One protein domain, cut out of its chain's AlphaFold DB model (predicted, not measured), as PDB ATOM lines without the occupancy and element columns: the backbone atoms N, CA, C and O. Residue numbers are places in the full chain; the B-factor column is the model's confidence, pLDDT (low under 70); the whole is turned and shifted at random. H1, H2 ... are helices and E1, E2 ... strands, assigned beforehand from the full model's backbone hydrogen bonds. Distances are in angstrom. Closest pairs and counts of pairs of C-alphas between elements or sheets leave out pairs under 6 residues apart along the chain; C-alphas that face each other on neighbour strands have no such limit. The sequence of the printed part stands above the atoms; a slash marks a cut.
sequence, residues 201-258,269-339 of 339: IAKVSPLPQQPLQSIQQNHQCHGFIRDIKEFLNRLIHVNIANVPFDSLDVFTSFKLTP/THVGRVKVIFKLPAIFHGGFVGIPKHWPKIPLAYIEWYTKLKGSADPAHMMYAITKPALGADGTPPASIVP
ATOM      1  N   ILE A 201     -82.038  70.856  60.936       70.25
ATOM      2  CA  ILE A 201     -81.386  69.670  60.368       70.25
ATOM      3  C   ILE A 201     -80.497  69.069  61.459       70.25
ATOM      4  O   ILE A 201     -79.940  69.796  62.286       70.25
ATOM      5  N   ALA A 202     -80.362  67.741  61.477       69.25
ATOM      6  CA  ALA A 202     -79.465  67.060  62.406       69.25
ATOM      7  C   ALA A 202     -78.037  67.636  62.323       69.25
ATOM      8  O   ALA A 202     -77.514  67.866  61.236       69.25
ATOM      9  N   LYS A 203     -77.380  67.851  63.473       66.50
ATOM     10  CA  LYS A 203     -76.012  68.411  63.528       66.50
ATOM     11  C   LYS A 203     -74.961  67.482  62.903       66.50
ATOM     12  O   LYS A 203     -73.928  67.950  62.432       66.50
ATOM     13  N   VAL A 204     -75.230  66.177  62.905       68.56
ATOM     14  CA  VAL A 204     -74.376  65.123  62.346       68.56
ATOM     15  C   VAL A 204     -75.167  64.386  61.271       68.56
ATOM     16  O   VAL A 204     -76.344  64.083  61.469       68.56
ATOM     17  N   SER A 205     -74.527  64.127  60.132       71.25
ATOM     18  CA  SER A 205     -75.129  63.371  59.037       71.25
ATOM     19  C   SER A 205     -75.337  61.907  59.451       71.25
ATOM     20  O   SER A 205     -74.387  61.271  59.906       71.25
ATOM     21  N   PRO A 206     -76.553  61.352  59.287       75.38
ATOM     22  CA  PRO A 206     -76.808  59.927  59.502       75.38
ATOM     23  C   PRO A 206     -76.075  59.019  58.505       75.38
ATOM     24  O   PRO A 206     -75.836  57.855  58.806       75.38
ATOM     25  N   LEU A 207     -75.746  59.545  57.319       78.38
ATOM     26  CA  LEU A 207     -75.075  58.833  56.232       78.38
ATOM     27  C   LEU A 207     -73.836  59.627  55.782       78.38
ATOM     28  O   LEU A 207     -73.888  60.314  54.756       78.38
ATOM     29  N   PRO A 208     -72.733  59.576  56.550       79.44
ATOM     30  CA  PRO A 208     -71.500  60.252  56.175       79.44
ATOM     31  C   PRO A 208     -70.836  59.575  54.965       79.44
ATOM     32  O   PRO A 208     -71.020  58.376  54.735       79.44
ATOM     33  N   GLN A 209     -70.050  60.349  54.211       79.12
ATOM     34  CA  GLN A 209     -69.179  59.869  53.122       79.12
ATOM     35  C   GLN A 209     -69.857  58.959  52.074       79.12
ATOM     36  O   GLN A 209     -69.267  58.000  51.578       79.12
ATOM     37  N   GLN A 210     -71.092  59.266  51.685       79.94
ATOM     38  CA  GLN A 210     -71.771  58.540  50.612       79.94
ATOM     39  C   GLN A 210     -71.158  58.888  49.247       79.94
ATOM     40  O   GLN A 210     -71.039  60.075  48.933       79.94
ATOM     41  N   PRO A 211     -70.795  57.900  48.411       84.69
ATOM     42  CA  PRO A 211     -70.214  58.170  47.102       84.69
ATOM     43  C   PRO A 211     -71.250  58.788  46.155       84.69
ATOM     44  O   PRO A 211     -72.423  58.401  46.155       84.69
ATOM     45  N   LEU A 212     -70.814  59.727  45.310       82.31
ATOM     46  CA  LEU A 212     -71.702  60.509  44.432       82.31
ATOM     47  C   LEU A 212     -72.599  59.631  43.546       82.31
ATOM     48  O   LEU A 212     -73.780  59.929  43.365       82.31
ATOM     49  N   GLN A 213     -72.064  58.520  43.040       83.44
ATOM     50  CA  GLN A 213     -72.800  57.599  42.177       83.44
ATOM     51  C   GLN A 213     -73.925  56.866  42.926       83.44
ATOM     52  O   GLN A 213     -75.023  56.703  42.389       83.44
ATOM     53  N   SER A 214     -73.698  56.487  44.188       82.12
ATOM     54  CA  SER A 214     -74.736  55.886  45.034       82.12
ATOM     55  C   SER A 214     -75.809  56.898  45.412       82.12
ATOM     56  O   SER A 214     -76.984  56.542  45.438       82.12
ATOM     57  N   ILE A 215     -75.445  58.168  45.626       83.00
ATOM     58  CA  ILE A 215     -76.428  59.237  45.858       83.00
ATOM     59  C   ILE A 215     -77.361  59.361  44.644       83.00
ATOM     60  O   ILE A 215     -78.581  59.364  44.812       83.00
ATOM     61  N   GLN A 216     -76.811  59.379  43.423       84.69
ATOM     62  CA  GLN A 216     -77.603  59.456  42.190       84.69
ATOM     63  C   GLN A 216     -78.587  58.299  42.028       84.69
ATOM     64  O   GLN A 216     -79.740  58.526  41.654       84.69
ATOM     65  N   GLN A 217     -78.143  57.074  42.310       83.12
ATOM     66  CA  GLN A 217     -78.968  55.874  42.174       83.12
ATOM     67  C   GLN A 217     -80.035  55.795  43.273       83.12
ATOM     68  O   GLN A 217     -81.221  55.670  42.967       83.12
ATOM     69  N   ASN A 218     -79.636  55.945  44.538       83.06
ATOM     70  CA  ASN A 218     -80.526  55.777  45.689       83.06
ATOM     71  C   ASN A 218     -81.600  56.869  45.755       83.06
ATOM     72  O   ASN A 218     -82.741  56.595  46.119       83.06
ATOM     73  N   HIS A 219     -81.254  58.102  45.372       82.12
ATOM     74  CA  HIS A 219     -82.184  59.232  45.387       82.12
ATOM     75  C   HIS A 219     -82.799  59.533  44.014       82.12
ATOM     76  O   HIS A 219     -83.570  60.485  43.894       82.12
ATOM     77  N   GLN A 220     -82.511  58.728  42.982       83.19
ATOM     78  CA  GLN A 220     -83.010  58.913  41.612       83.19
ATOM     79  C   GLN A 220     -82.738  60.332  41.068       83.19
ATOM     80  O   GLN A 220     -83.628  60.965  40.495       83.19
ATOM     81  N   CYS A 221     -81.547  60.884  41.316       82.00
ATOM     82  CA  CYS A 221     -81.148  62.236  40.905       82.00
ATOM     83  C   CYS A 221     -80.077  62.195  39.801       82.00
ATOM     84  O   CYS A 221     -78.909  62.525  40.001       82.00
ATOM     85  N   HIS A 222     -80.484  61.803  38.591       78.12
ATOM     86  CA  HIS A 222     -79.578  61.583  37.456       78.12
ATOM     87  C   HIS A 222     -78.750  62.824  37.050       78.12
ATOM     88  O   HIS A 222     -77.615  62.670  36.611       78.12
ATOM     89  N   GLY A 223     -79.257  64.044  37.273       82.38
ATOM     90  CA  GLY A 223     -78.555  65.310  36.991       82.38
ATOM     91  C   GLY A 223     -77.621  65.821  38.100       82.38
ATOM     92  O   GLY A 223     -76.907  66.799  37.894       82.38
ATOM     93  N   PHE A 224     -77.566  65.160  39.261       85.50
ATOM     94  CA  PHE A 224     -76.924  65.707  40.466       85.50
ATOM     95  C   PHE A 224     -75.450  66.116  40.284       85.50
ATOM     96  O   PHE A 224     -75.060  67.199  40.714       85.50
ATOM     97  N   ILE A 225     -74.630  65.292  39.618       85.00
ATOM     98  CA  ILE A 225     -73.199  65.591  39.400       85.00
ATOM     99  C   ILE A 225     -73.006  66.793  38.455       85.00
ATOM    100  O   ILE A 225     -72.082  67.587  38.636       85.00
ATOM    101  N   ARG A 226     -73.884  66.965  37.461       85.50
ATOM    102  CA  ARG A 226     -73.866  68.135  36.569       85.50
ATOM    103  C   ARG A 226     -74.195  69.401  37.359       85.50
ATOM    104  O   ARG A 226     -73.466  70.385  37.271       85.50
ATOM    105  N   ASP A 227     -75.247  69.347  38.169       85.31
ATOM    106  CA  ASP A 227     -75.759  70.520  38.881       85.31
ATOM    107  C   ASP A 227     -74.847  70.936  40.040       85.31
ATOM    108  O   ASP A 227     -74.663  72.130  40.279       85.31
ATOM    109  N   ILE A 228     -74.195  69.980  40.716       84.94
ATOM    110  CA  ILE A 228     -73.167  70.293  41.721       84.94
ATOM    111  C   ILE A 228     -71.926  70.905  41.081       84.94
ATOM    112  O   ILE A 228     -71.372  71.859  41.622       84.94
ATOM    113  N   LYS A 229     -71.527  70.431  39.897       83.38
ATOM    114  CA  LYS A 229     -70.440  71.033  39.123       83.38
ATOM    115  C   LYS A 229     -70.782  72.468  38.724       83.38
ATOM    116  O   LYS A 229     -69.959  73.358  38.912       83.38
ATOM    117  N   GLU A 230     -71.988  72.718  38.218       84.31
ATOM    118  CA  GLU A 230     -72.415  74.068  37.845       84.31
ATOM    119  C   GLU A 230     -72.503  74.999  39.064       84.31
ATOM    120  O   GLU A 230     -72.033  76.138  39.013       84.31
ATOM    121  N   PHE A 231     -73.030  74.503  40.185       83.44
ATOM    122  CA  PHE A 231     -73.066  75.234  41.450       83.44
ATOM    123  C   PHE A 231     -71.658  75.604  41.936       83.44
ATOM    124  O   PHE A 231     -71.412  76.763  42.274       83.44
ATOM    125  N   LEU A 232     -70.712  74.660  41.910       75.38
ATOM    126  CA  LEU A 232     -69.317  74.918  42.276       75.38
ATOM    127  C   LEU A 232     -68.644  75.897  41.308       75.38
ATOM    128  O   LEU A 232     -67.966  76.817  41.756       75.38
ATOM    129  N   ASN A 233     -68.880  75.770  40.002       77.19
ATOM    130  CA  ASN A 233     -68.350  76.706  39.011       77.19
ATOM    131  C   ASN A 233     -68.829  78.143  39.273       77.19
ATOM    132  O   ASN A 233     -68.039  79.084  39.179       77.19
ATOM    133  N   ARG A 234     -70.104  78.322  39.653       79.88
ATOM    134  CA  ARG A 234     -70.653  79.630  40.052       79.88
ATOM    135  C   ARG A 234     -70.054  80.139  41.363       79.88
ATOM    136  O   ARG A 234     -69.851  81.338  41.496       79.88
ATOM    137  N   LEU A 235     -69.774  79.246  42.312       71.75
ATOM    138  CA  LEU A 235     -69.276  79.600  43.643       71.75
ATOM    139  C   LEU A 235     -67.791  79.982  43.647       71.75
ATOM    140  O   LEU A 235     -67.379  80.861  44.402       71.75
ATOM    141  N   ILE A 236     -66.985  79.314  42.819       68.00
ATOM    142  CA  ILE A 236     -65.529  79.509  42.745       68.00
ATOM    143  C   ILE A 236     -65.144  80.433  41.575       68.00
ATOM    144  O   ILE A 236     -64.007  80.884  41.502       68.00
ATOM    145  N   HIS A 237     -66.082  80.750  40.673       67.06
ATOM    146  CA  HIS A 237     -65.838  81.492  39.427       67.06
ATOM    147  C   HIS A 237     -64.754  80.852  38.533       67.06
ATOM    148  O   HIS A 237     -64.067  81.538  37.779       67.06
ATOM    149  N   VAL A 238     -64.606  79.526  38.604       67.25
ATOM    150  CA  VAL A 238     -63.647  78.728  37.821       67.25
ATOM    151  C   VAL A 238     -64.400  77.577  37.168       67.25
ATOM    152  O   VAL A 238     -65.234  76.950  37.812       67.25
ATOM    153  N   ASN A 239     -64.107  77.277  35.899       68.38
ATOM    154  CA  ASN A 239     -64.693  76.127  35.215       68.38
ATOM    155  C   ASN A 239     -63.892  74.858  35.533       68.38
ATOM    156  O   ASN A 239     -62.830  74.618  34.958       68.38
ATOM    157  N   ILE A 240     -64.389  74.059  36.471       67.44
ATOM    158  CA  ILE A 240     -63.726  72.834  36.909       67.44
ATOM    159  C   ILE A 240     -64.069  71.699  35.931       67.44
ATOM    160  O   ILE A 240     -65.218  71.553  35.519       67.44
ATOM    161  N   ALA A 241     -63.097  70.866  35.546       65.00
ATOM    162  CA  ALA A 241     -63.354  69.726  34.660       65.00
ATOM    163  C   ALA A 241     -64.199  68.637  35.352       65.00
ATOM    164  O   ALA A 241     -65.208  68.208  34.790       65.00
ATOM    165  N   ASN A 242     -63.847  68.276  36.592       67.12
ATOM    166  CA  ASN A 242     -64.501  67.247  37.410       67.12
ATOM    167  C   ASN A 242     -64.780  67.762  38.830       67.12
ATOM    168  O   ASN A 242     -64.103  68.668  39.307       67.12
ATOM    169  N   VAL A 243     -65.763  67.178  39.519       73.06
ATOM    170  CA  VAL A 243     -66.053  67.515  40.923       73.06
ATOM    171  C   VAL A 243     -64.844  67.121  41.793       73.06
ATOM    172  O   VAL A 243     -64.324  66.023  41.618       73.06
ATOM    173  N   PRO A 244     -64.366  67.982  42.712       66.62
ATOM    174  CA  PRO A 244     -63.103  67.765  43.431       66.62
ATOM    175  C   PRO A 244     -63.199  66.784  44.618       66.62
ATOM    176  O   PRO A 244     -62.315  66.771  45.474       66.62
ATOM    177  N   PHE A 245     -64.279  66.008  44.718       74.69
ATOM    178  CA  PHE A 245     -64.529  65.051  45.794       74.69
ATOM    179  C   PHE A 245     -65.410  63.901  45.297       74.69
ATOM    180  O   PHE A 245     -66.289  64.109  44.462       74.69
ATOM    181  N   ASP A 246     -65.214  62.714  45.871       75.38
ATOM    182  CA  ASP A 246     -65.923  61.492  45.463       75.38
ATOM    183  C   ASP A 246     -67.116  61.148  46.367       75.38
ATOM    184  O   ASP A 246     -67.982  60.357  45.986       75.38
ATOM    185  N   SER A 247     -67.190  61.756  47.556       80.12
ATOM    186  CA  SER A 247     -68.186  61.438  48.581       80.12
ATOM    187  C   SER A 247     -68.723  62.666  49.315       80.12
ATOM    188  O   SER A 247     -67.990  63.635  49.523       80.12
ATOM    189  N   LEU A 248     -69.978  62.593  49.764       83.81
ATOM    190  CA  LEU A 248     -70.680  63.646  50.501       83.81
ATOM    191  C   LEU A 248     -71.412  63.100  51.726       83.81
ATOM    192  O   LEU A 248     -71.880  61.964  51.736       83.81
ATOM    193  N   ASP A 249     -71.579  63.953  52.728       81.00
ATOM    194  CA  ASP A 249     -72.405  63.649  53.895       81.00
ATOM    195  C   ASP A 249     -73.874  63.923  53.568       81.00
ATOM    196  O   ASP A 249     -74.216  65.053  53.208       81.00
ATOM    197  N   VAL A 250     -74.745  62.918  53.697       83.81
ATOM    198  CA  VAL A 250     -76.168  62.993  53.318       83.81
ATOM    199  C   VAL A 250     -77.071  63.008  54.551       83.81
ATOM    200  O   VAL A 250     -76.864  62.274  55.517       83.81
ATOM    201  N   PHE A 251     -78.104  63.845  54.527       81.94
ATOM    202  CA  PHE A 251     -79.098  63.959  55.590       81.94
ATOM    203  C   PHE A 251     -80.419  63.347  55.139       81.94
ATOM    204  O   PHE A 251     -80.919  63.633  54.053       81.94
ATOM    205  N   THR A 252     -80.993  62.501  55.992       80.69
ATOM    206  CA  THR A 252     -82.241  61.778  55.711       80.69
ATOM    207  C   THR A 252     -83.478  62.502  56.231       80.69
ATOM    208  O   THR A 252     -84.590  62.195  55.808       80.69
ATOM    209  N   SER A 253     -83.307  63.466  57.139       76.44
ATOM    210  CA  SER A 253     -84.407  64.189  57.765       76.44
ATOM    211  C   SER A 253     -84.084  65.666  57.970       76.44
ATOM    212  O   SER A 253     -82.945  66.066  58.219       76.44
ATOM    213  N   PHE A 254     -85.127  66.480  57.861       77.75
ATOM    214  CA  PHE A 254     -85.130  67.898  58.182       77.75
ATOM    215  C   PHE A 254     -86.517  68.263  58.708       77.75
ATOM    216  O   PHE A 254     -87.518  67.641  58.341       77.75
ATOM    217  N   LYS A 255     -86.585  69.262  59.581       72.75
ATOM    218  CA  LYS A 255     -87.832  69.788  60.126       72.75
ATOM    219  C   LYS A 255     -87.983  71.233  59.688       72.75
ATOM    220  O   LYS A 255     -87.163  72.076  60.034       72.75
ATOM    221  N   LEU A 256     -89.051  71.517  58.956       67.44
ATOM    222  CA  LEU A 256     -89.483  72.884  58.702       67.44
ATOM    223  C   LEU A 256     -90.288  73.351  59.916       67.44
ATOM    224  O   LEU A 256     -91.239  72.683  60.329       67.44
ATOM    225  N   THR A 257     -89.917  74.475  60.517       61.56
ATOM    226  CA  THR A 257     -90.830  75.192  61.409       61.56
ATOM    227  C   THR A 257     -91.835  75.950  60.548       61.56
ATOM    228  O   THR A 257     -91.420  76.573  59.568       61.56
ATOM    229  N   PRO A 258     -93.134  75.909  60.883       52.81
ATOM    230  CA  PRO A 258     -94.160  76.552  60.080       52.81
ATOM    231  C   PRO A 258     -93.888  78.056  59.990       52.81
ATOM    232  O   PRO A 258     -93.937  78.777  60.985       52.81
ATOM    233  N   THR A 269     -93.691  82.327  44.158       66.81
ATOM    234  CA  THR A 269     -93.627  81.026  44.851       66.81
ATOM    235  C   THR A 269     -93.373  79.881  43.865       66.81
ATOM    236  O   THR A 269     -94.144  79.660  42.930       66.81
ATOM    237  N   HIS A 270     -92.288  79.136  44.086       71.69
ATOM    238  CA  HIS A 270     -91.929  77.949  43.310       71.69
ATOM    239  C   HIS A 270     -92.170  76.693  44.142       71.69
ATOM    240  O   HIS A 270     -91.884  76.666  45.338       71.69
ATOM    241  N   VAL A 271     -92.672  75.643  43.497       80.12
ATOM    242  CA  VAL A 271     -92.838  74.334  44.127       80.12
ATOM    243  C   VAL A 271     -91.709  73.434  43.658       80.12
ATOM    244  O   VAL A 271     -91.476  73.295  42.457       80.12
ATOM    245  N   GLY A 272     -91.013  72.812  44.603       83.50
ATOM    246  CA  GLY A 272     -89.915  71.897  44.324       83.50
ATOM    247  C   GLY A 272     -89.961  70.675  45.230       83.50
ATOM    248  O   GLY A 272     -90.437  70.736  46.363       83.50
ATOM    249  N   ARG A 273     -89.473  69.546  44.721       85.38
ATOM    250  CA  ARG A 273     -89.250  68.325  45.494       85.38
ATOM    251  C   ARG A 273     -87.807  68.306  45.975       85.38
ATOM    252  O   ARG A 273     -86.891  68.243  45.159       85.38
ATOM    253  N   VAL A 274     -87.606  68.291  47.289       87.31
ATOM    254  CA  VAL A 274     -86.289  68.026  47.880       87.31
ATOM    255  C   VAL A 274     -85.936  66.559  47.638       87.31
ATOM    256  O   VAL A 274     -86.707  65.663  47.988       87.31
ATOM    257  N   LYS A 275     -84.791  66.313  47.005       86.25
ATOM    258  CA  LYS A 275     -84.337  64.969  46.615       86.25
ATOM    259  C   LYS A 275     -83.205  64.472  47.503       86.25
ATOM    260  O   LYS A 275     -83.211  63.314  47.913       86.25
ATOM    261  N   VAL A 276     -82.257  65.359  47.802       88.19
ATOM    262  CA  VAL A 276     -81.087  65.081  48.642       88.19
ATOM    263  C   VAL A 276     -80.762  66.328  49.446       88.19
ATOM    264  O   VAL A 276     -80.742  67.422  48.887       88.19
ATOM    265  N   ILE A 277     -80.466  66.158  50.730       88.44
ATOM    266  CA  ILE A 277     -79.813  67.182  51.546       88.44
ATOM    267  C   ILE A 277     -78.407  66.682  51.833       88.44
ATOM    268  O   ILE A 277     -78.241  65.543  52.270       88.44
ATOM    269  N   PHE A 278     -77.400  67.504  51.572       86.00
ATOM    270  CA  PHE A 278     -76.007  67.104  51.705       86.00
ATOM    271  C   PHE A 278     -75.143  68.237  52.241       86.00
ATOM    272  O   PHE A 278     -75.502  69.409  52.158       86.00
ATOM    273  N   LYS A 279     -73.975  67.901  52.778       83.81
ATOM    274  CA  LYS A 279     -72.972  68.888  53.180       83.81
ATOM    275  C   LYS A 279     -71.710  68.699  52.359       83.81
ATOM    276  O   LYS A 279     -71.249  67.577  52.163       83.81
ATOM    277  N   LEU A 280     -71.166  69.812  51.872       80.94
ATOM    278  CA  LEU A 280     -69.896  69.806  51.162       80.94
ATOM    279  C   LEU A 280     -68.747  69.447  52.121       80.94
ATOM    280  O   LEU A 280     -68.800  69.838  53.294       80.94
ATOM    281  N   PRO A 281     -67.697  68.749  51.650       70.25
ATOM    282  CA  PRO A 281     -66.582  68.355  52.498       70.25
ATOM    283  C   PRO A 281     -65.907  69.579  53.117       70.25
ATOM    284  O   PRO A 281     -65.731  70.611  52.465       70.25
ATOM    285  N   ALA A 282     -65.518  69.457  54.387       63.00
ATOM    286  CA  ALA A 282     -64.797  70.513  55.100       63.00
ATOM    287  C   ALA A 282     -63.336  70.642  54.642       63.00
ATOM    288  O   ALA A 282     -62.708  71.664  54.893       63.00
ATOM    289  N   ILE A 283     -62.799  69.602  53.999       56.03
ATOM    290  CA  ILE A 283     -61.440  69.521  53.471       56.03
ATOM    291  C   ILE A 283     -61.544  68.794  52.129       56.03
ATOM    292  O   ILE A 283     -62.115  67.707  52.070       56.03
ATOM    293  N   PHE A 284     -61.003  69.376  51.062       55.94
ATOM    294  CA  PHE A 284     -60.779  68.670  49.801       55.94
ATOM    295  C   PHE A 284     -59.357  68.964  49.306       55.94
ATOM    296  O   PHE A 284     -58.819  70.047  49.538       55.94
ATOM    297  N   HIS A 285     -58.715  67.976  48.686       46.03
ATOM    298  CA  HIS A 285     -57.344  68.063  48.169       46.03
ATOM    299  C   HIS A 285     -57.380  68.090  46.639       46.03
ATOM    300  O   HIS A 285     -56.960  67.154  45.971       46.03
ATOM    301  N   GLY A 286     -57.945  69.165  46.084       40.53
ATOM    302  CA  GLY A 286     -57.918  69.457  44.650       40.53
ATOM    303  C   GLY A 286     -56.906  70.567  44.379       40.53
ATOM    304  O   GLY A 286     -56.960  71.605  45.031       40.53
ATOM    305  N   GLY A 287     -55.961  70.326  43.471       40.50
ATOM    306  CA  GLY A 287     -54.777  71.158  43.240       40.50
ATOM    307  C   GLY A 287     -55.008  72.676  43.150       40.50
ATOM    308  O   GLY A 287     -56.006  73.156  42.620       40.50
ATOM    309  N   PHE A 288     -54.012  73.412  43.653       39.59
ATOM    310  CA  PHE A 288     -53.790  74.868  43.586       39.59
ATOM    311  C   PHE A 288     -54.797  75.819  44.255       39.59
ATOM    312  O   PHE A 288     -54.452  76.987  44.432       39.59
ATOM    313  N   VAL A 289     -55.978  75.374  44.697       43.91
ATOM    314  CA  VAL A 289     -56.993  76.276  45.276       43.91
ATOM    315  C   VAL A 289     -57.418  75.784  46.660       43.91
ATOM    316  O   VAL A 289     -58.129  74.795  46.796       43.91
ATOM    317  N   GLY A 290     -56.972  76.478  47.712       49.84
ATOM    318  CA  GLY A 290     -57.513  76.290  49.063       49.84
ATOM    319  C   GLY A 290     -59.012  76.616  49.125       49.84
ATOM    320  O   GLY A 290     -59.552  77.245  48.219       49.84
ATOM    321  N   ILE A 291     -59.693  76.205  50.200       55.84
ATOM    322  CA  ILE A 291     -61.144  76.403  50.370       55.84
ATOM    323  C   ILE A 291     -61.506  77.887  50.146       55.84
ATOM    324  O   ILE A 291     -61.012  78.748  50.883       55.84
ATOM    325  N   PRO A 292     -62.367  78.211  49.162       58.91
ATOM    326  CA  PRO A 292     -62.798  79.581  48.914       58.91
ATOM    327  C   PRO A 292     -63.447  80.196  50.157       58.91
ATOM    328  O   PRO A 292     -64.188  79.527  50.877       58.91
ATOM    329  N   LYS A 293     -63.244  81.500  50.387       58.84
ATOM    330  CA  LYS A 293     -63.839  82.218  51.535       58.84
ATOM    331  C   LYS A 293     -65.369  82.078  51.619       58.84
ATOM    332  O   LYS A 293     -65.923  82.161  52.709       58.84
ATOM    333  N   HIS A 294     -66.030  81.840  50.485       64.75
ATOM    334  CA  HIS A 294     -67.483  81.704  50.356       64.75
ATOM    335  C   HIS A 294     -67.975  80.245  50.336       64.75
ATOM    336  O   HIS A 294     -69.113  79.992  49.946       64.75
ATOM    337  N   TRP A 295     -67.144  79.277  50.741       68.31
ATOM    338  CA  TRP A 295     -67.544  77.869  50.784       68.31
ATOM    339  C   TRP A 295     -68.713  77.642  51.762       68.31
ATOM    340  O   TRP A 295     -68.605  78.033  52.933       68.31
ATOM    341  N   PRO A 296     -69.820  77.004  51.337       71.69
ATOM    342  CA  PRO A 296     -70.983  76.790  52.187       71.69
ATOM    343  C   PRO A 296     -70.639  75.877  53.363       71.69
ATOM    344  O   PRO A 296     -70.193  74.744  53.188       71.69
ATOM    345  N   LYS A 297     -70.869  76.370  54.582       71.50
ATOM    346  CA  LYS A 297     -70.717  75.585  55.823       71.50
ATOM    347  C   LYS A 297     -72.031  74.946  56.288       71.50
ATOM    348  O   LYS A 297     -72.024  74.142  57.220       71.50
ATOM    349  N   ILE A 298     -73.129  75.325  55.642       76.62
ATOM    350  CA  ILE A 298     -74.506  74.922  55.932       76.62
ATOM    351  C   ILE A 298     -74.874  73.754  54.994       76.62
ATOM    352  O   ILE A 298     -74.337  73.700  53.881       76.62
ATOM    353  N   PRO A 299     -75.721  72.798  55.421       81.31
ATOM    354  CA  PRO A 299     -76.260  71.779  54.522       81.31
ATOM    355  C   PRO A 299     -76.991  72.408  53.328       81.31
ATOM    356  O   PRO A 299     -77.751  73.350  53.504       81.31
ATOM    357  N   LEU A 300     -76.774  71.865  52.134       85.69
ATOM    358  CA  LEU A 300     -77.409  72.269  50.883       85.69
ATOM    359  C   LEU A 300     -78.493  71.257  50.497       85.69
ATOM    360  O   LEU A 300     -78.373  70.065  50.786       85.69
ATOM    361  N   ALA A 301     -79.523  71.708  49.785       87.75
ATOM    362  CA  ALA A 301     -80.576  70.858  49.243       87.75
ATOM    363  C   ALA A 301     -80.520  70.818  47.711       87.75
ATOM    364  O   ALA A 301     -80.492  71.852  47.048       87.75
ATOM    365  N   TYR A 302     -80.561  69.615  47.142       88.81
ATOM    366  CA  TYR A 302     -80.827  69.399  45.723       88.81
ATOM    367  C   TYR A 302     -82.339  69.285  45.507       88.81
ATOM    368  O   TYR A 302     -82.991  68.387  46.062       88.81
ATOM    369  N   ILE A 303     -82.892  70.211  44.724       87.56
ATOM    370  CA  ILE A 303     -84.333  70.375  44.524       87.56
ATOM    371  C   ILE A 303     -84.663  70.205  43.045       87.56
ATOM    372  O   ILE A 303     -84.106  70.899  42.201       87.56
ATOM    373  N   GLU A 304     -85.604  69.310  42.745       88.38
ATOM    374  CA  GLU A 304     -86.232  69.194  41.425       88.38
ATOM    375  C   GLU A 304     -87.460  70.107  41.371       88.38
ATOM    376  O   GLU A 304     -88.369  69.984  42.197       88.38
ATOM    377  N   TRP A 305     -87.499  71.028  40.410       85.81
ATOM    378  CA  TRP A 305     -88.547  72.041  40.319       85.81
ATOM    379  C   TRP A 305     -89.742  71.566  39.495       85.81
ATOM    380  O   TRP A 305     -89.600  70.924  38.454       85.81
ATOM    381  N   TYR A 306     -90.936  71.935  39.950       84.94
ATOM    382  CA  TYR A 306     -92.163  71.815  39.171       84.94
ATOM    383  C   TYR A 306     -92.434  73.091  38.369       84.94
ATOM    384  O   TYR A 306     -91.764  74.112  38.540       84.94
ATOM    385  N   THR A 307     -93.439  73.051  37.490       75.12
ATOM    386  CA  THR A 307     -93.896  74.257  36.793       75.12
ATOM    387  C   THR A 307     -94.304  75.339  37.784       75.12
ATOM    388  O   THR A 307     -94.952  75.058  38.795       75.12
ATOM    389  N   LYS A 308     -93.964  76.586  37.456       71.44
ATOM    390  CA  LYS A 308     -94.372  77.757  38.228       71.44
ATOM    391  C   LYS A 308     -95.894  77.781  38.387       71.44
ATOM    392  O   LYS A 308     -96.620  77.473  37.439       71.44
ATOM    393  N   LEU A 309     -96.366  78.147  39.579       68.75
ATOM    394  CA  LEU A 309     -97.798  78.286  39.835       68.75
ATOM    395  C   LEU A 309     -98.382  79.336  38.881       68.75
ATOM    396  O   LEU A 309     -97.807  80.413  38.695       68.75
ATOM    397  N   LYS A 310     -99.516  79.006  38.254       69.62
ATOM    398  CA  LYS A 310    -100.279  79.969  37.451       69.62
ATOM    399  C   LYS A 310    -100.771  81.102  38.355       69.62
ATOM    400  O   LYS A 310    -101.003  80.885  39.538       69.62
ATOM    401  N   GLY A 311    -100.955  82.296  37.790       68.94
ATOM    402  CA  GLY A 311    -101.398  83.477  38.543       68.94
ATOM    403  C   GLY A 311    -102.812  83.373  39.130       68.94
ATOM    404  O   GLY A 311    -103.174  84.190  39.966       68.94
ATOM    405  N   SER A 312    -103.596  82.374  38.723       71.19
ATOM    406  CA  SER A 312    -104.924  82.087  39.261       71.19
ATOM    407  C   SER A 312    -105.114  80.583  39.461       71.19
ATOM    408  O   SER A 312    -104.623  79.774  38.665       71.19
ATOM    409  N   ALA A 313    -105.843  80.221  40.517       74.44
ATOM    410  CA  ALA A 313    -106.301  78.858  40.753       74.44
ATOM    411  C   ALA A 313    -107.342  78.435  39.699       74.44
ATOM    412  O   ALA A 313    -107.934  79.279  39.021       74.44
ATOM    413  N   ASP A 314    -107.550  77.128  39.553       77.50
ATOM    414  CA  ASP A 314    -108.591  76.601  38.674       77.50
ATOM    415  C   ASP A 314    -109.992  77.062  39.139       77.50
ATOM    416  O   ASP A 314    -110.281  76.961  40.334       77.50
ATOM    417  N   PRO A 315    -110.876  77.541  38.243       75.69
ATOM    418  CA  PRO A 315    -112.173  78.096  38.634       75.69
ATOM    419  C   PRO A 315    -113.152  77.072  39.218       75.69
ATOM    420  O   PRO A 315    -114.065  77.455  39.944       75.69
ATOM    421  N   ALA A 316    -113.013  75.788  38.872       75.12
ATOM    422  CA  ALA A 316    -113.962  74.756  39.278       75.12
ATOM    423  C   ALA A 316    -113.607  74.166  40.645       75.12
ATOM    424  O   ALA A 316    -114.486  73.959  41.479       75.12
ATOM    425  N   HIS A 317    -112.321  73.891  40.873       76.50
ATOM    426  CA  HIS A 317    -111.861  73.217  42.091       76.50
ATOM    427  C   HIS A 317    -110.998  74.097  43.005       76.50
ATOM    428  O   HIS A 317    -110.540  73.619  44.039       76.50
ATOM    429  N   MET A 318    -110.757  75.363  42.645       76.50
ATOM    430  CA  MET A 318    -110.038  76.356  43.460       76.50
ATOM    431  C   MET A 318    -108.631  75.917  43.905       76.50
ATOM    432  O   MET A 318    -108.109  76.404  44.906       76.50
ATOM    433  N   MET A 319    -107.980  75.018  43.154       72.00
ATOM    434  CA  MET A 319    -106.600  74.581  43.420       72.00
ATOM    435  C   MET A 319    -105.662  74.972  42.279       72.00
ATOM    436  O   MET A 319    -106.079  75.102  41.127       72.00
ATOM    437  N   TYR A 320    -104.375  75.124  42.586       75.94
ATOM    438  CA  TYR A 320    -103.349  75.366  41.577       75.94
ATOM    439  C   TYR A 320    -102.877  74.051  40.954       75.94
ATOM    440  O   TYR A 320    -102.455  73.133  41.656       75.94
ATOM    441  N   ALA A 321    -102.904  73.974  39.625       74.50
ATOM    442  CA  ALA A 321    -102.342  72.844  38.899       74.50
ATOM    443  C   ALA A 321    -100.806  72.897  38.923       74.50
ATOM    444  O   ALA A 321    -100.202  73.893  38.517       74.50
ATOM    445  N   ILE A 322    -100.181  71.806  39.366       76.75
ATOM    446  CA  ILE A 322     -98.727  71.623  39.380       76.75
ATOM    447  C   ILE A 322     -98.397  70.508  38.393       76.75
ATOM    448  O   ILE A 322     -98.915  69.399  38.505       76.75
ATOM    449  N   THR A 323     -97.531  70.791  37.423       78.38
ATOM    450  CA  THR A 323     -97.112  69.813  36.413       78.38
ATOM    451  C   THR A 323     -95.607  69.603  36.457       78.38
ATOM    452  O   THR A 323     -94.845  70.496  36.838       78.38
ATOM    453  N   LYS A 324     -95.165  68.397  36.091       79.06
ATOM    454  CA  LYS A 324     -93.742  68.131  35.889       79.06
ATOM    455  C   LYS A 324     -93.320  68.797  34.574       79.06
ATOM    456  O   LYS A 324     -93.938  68.501  33.552       79.06
ATOM    457  N   PRO A 325     -92.331  69.701  34.587       77.19
ATOM    458  CA  PRO A 325     -91.823  70.303  33.362       77.19
ATOM    459  C   PRO A 325     -91.207  69.237  32.450       77.19
ATOM    460  O   PRO A 325     -90.798  68.168  32.911       77.19
ATOM    461  N   ALA A 326     -91.149  69.537  31.151       75.56
ATOM    462  CA  ALA A 326     -90.461  68.686  30.188       75.56
ATOM    463  C   ALA A 326     -88.991  68.498  30.594       75.56
ATOM    464  O   ALA A 326     -88.371  69.401  31.163       75.56
ATOM    465  N   LEU A 327     -88.449  67.315  30.306       78.88
ATOM    466  CA  LEU A 327     -87.040  67.021  30.544       78.88
ATOM    467  C   LEU A 327     -86.170  67.926  29.662       78.88
ATOM    468  O   LEU A 327     -86.541  68.245  28.530       78.88
ATOM    469  N   GLY A 328     -85.016  68.334  30.189       70.69
ATOM    470  CA  GLY A 328     -84.006  69.051  29.419       70.69
ATOM    471  C   GLY A 328     -83.454  68.201  28.271       70.69
ATOM    472  O   GLY A 328     -83.727  67.004  28.169       70.69
ATOM    473  N   ALA A 329     -82.629  68.813  27.419       65.75
ATOM    474  CA  ALA A 329     -82.003  68.151  26.267       65.75
ATOM    475  C   ALA A 329     -81.160  66.910  26.634       65.75
ATOM    476  O   ALA A 329     -80.873  66.080  25.779       65.75
ATOM    477  N   ASP A 330     -80.790  66.769  27.904       66.38
ATOM    478  CA  ASP A 330     -80.042  65.649  28.470       66.38
ATOM    479  C   ASP A 330     -80.907  64.652  29.262       66.38
ATOM    480  O   ASP A 330     -80.383  63.793  29.970       66.38
ATOM    481  N   GLY A 331     -82.236  64.746  29.148       71.75
ATOM    482  CA  GLY A 331     -83.171  63.794  29.749       71.75
ATOM    483  C   GLY A 331     -83.356  63.957  31.259       71.75
ATOM    484  O   GLY A 331     -83.936  63.077  31.896       71.75
ATOM    485  N   THR A 332     -82.897  65.065  31.849       76.56
ATOM    486  CA  THR A 332     -83.030  65.332  33.292       76.56
ATOM    487  C   THR A 332     -84.077  66.413  33.593       76.56
ATOM    488  O   THR A 332     -84.284  67.318  32.780       76.56
ATOM    489  N   PRO A 333     -84.785  66.337  34.738       78.56
ATOM    490  CA  PRO A 333     -85.698  67.396  35.160       78.56
ATOM    491  C   PRO A 333     -84.924  68.669  35.552       78.56
ATOM    492  O   PRO A 333     -83.773  68.571  35.988       78.56
ATOM    493  N   PRO A 334     -85.534  69.866  35.445       83.00
ATOM    494  CA  PRO A 334     -84.915  71.101  35.903       83.00
ATOM    495  C   PRO A 334     -84.728  71.048  37.418       83.00
ATOM    496  O   PRO A 334     -85.683  70.880  38.181       83.00
ATOM    497  N   ALA A 335     -83.487  71.202  37.853       85.06
ATOM    498  CA  ALA A 335     -83.112  71.118  39.247       85.06
ATOM    499  C   ALA A 335     -82.087  72.193  39.596       85.06
ATOM    500  O   ALA A 335     -81.423  72.757  38.726       85.06
ATOM    501  N   SER A 336     -81.977  72.505  40.882       85.75
ATOM    502  CA  SER A 336     -80.915  73.373  41.378       85.75
ATOM    503  C   SER A 336     -80.509  72.993  42.791       85.75
ATOM    504  O   SER A 336     -81.275  72.382  43.539       85.75
ATOM    505  N   ILE A 337     -79.310  73.420  43.171       85.31
ATOM    506  CA  ILE A 337     -78.821  73.329  44.543       85.31
ATOM    507  C   ILE A 337     -79.104  74.653  45.243       85.31
ATOM    508  O   ILE A 337     -78.766  75.718  44.722       85.31
ATOM    509  N   VAL A 338     -79.746  74.571  46.405       81.56
ATOM    510  CA  VAL A 338     -80.155  75.723  47.214       81.56
ATOM    511  C   VAL A 338     -79.553  75.585  48.618       81.56
ATOM    512  O   VAL A 338     -79.524  74.465  49.135       81.56
ATOM    513  N   PRO A 339     -79.025  76.675  49.203       71.75
ATOM    514  CA  PRO A 339     -78.521  76.684  50.574       71.75
ATOM    515  C   PRO A 339     -79.600  76.636  51.654       71.75
ATOM    516  O   PRO A 339     -80.774  76.955  51.358       71.75
TER     517      PRO A 339
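This is residues 201 to 258 and 269 to 339 of the 339 residues of an uncharacterized protein of Serpula lacrymans var. lacrymans (strain S7.9) (UniProt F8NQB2). With little regular structure, this is a strongly twisted antiparallel sheet, E1 E2 E4 E5 E6, with H2 over E6, H1 beside the strands, and a long loop whose residues 314 to 319 stick out. The 129 printed residues run E1 H1 H2 E2 E3 E4 E5 E6, mixed, with 51 in named elements. It is only just loose, close to compact: radius of gyration of the C-alphas 16.9 A, spans 59 by 34 by 29 A.

Start at edge strand E1, residues 207 to 211, antiparallel to E2, residues 247 to 251; N 248 and O 210 are 2.9 A apart, within hydrogen-bond range. H1, residues 212 to 218, is on the sheet, over none of its strands. H2, residues 224 to 236, is over E6, residues 335 to 338; their closest C-alphas, Asp 227 and Ser 336, are 6.4 A apart. In both helices every O i to N i+4 pair is within range. E3, residues 254 to 256, pairs with no named strand. E4, residues 272 to 279, beside E2 (N 251 and O 277, 2.8 A), E5, residues 300 to 305, and E6 form a meander, each strand antiparallel to the one before; look at N 273 and O 304, 2.8 A, and N 301 and O 338, 2.8 A.

Find C-alpha 207 at (-75.075, 58.833, 56.232), where E1 begins. H2 runs 18.0 A; E4 runs 19.4 A and bends by 62 degrees at residue 275. E6 ends at C-alpha 338, (-80.155, 75.723, 47.214).

Residues 259 to 268 are not printed; C-alphas 258 and 269 are 15.9 A apart. The links E4 to E5 and E5 to E6 are long. Confidence is under 70 in 34 residues, among them 282 to 295.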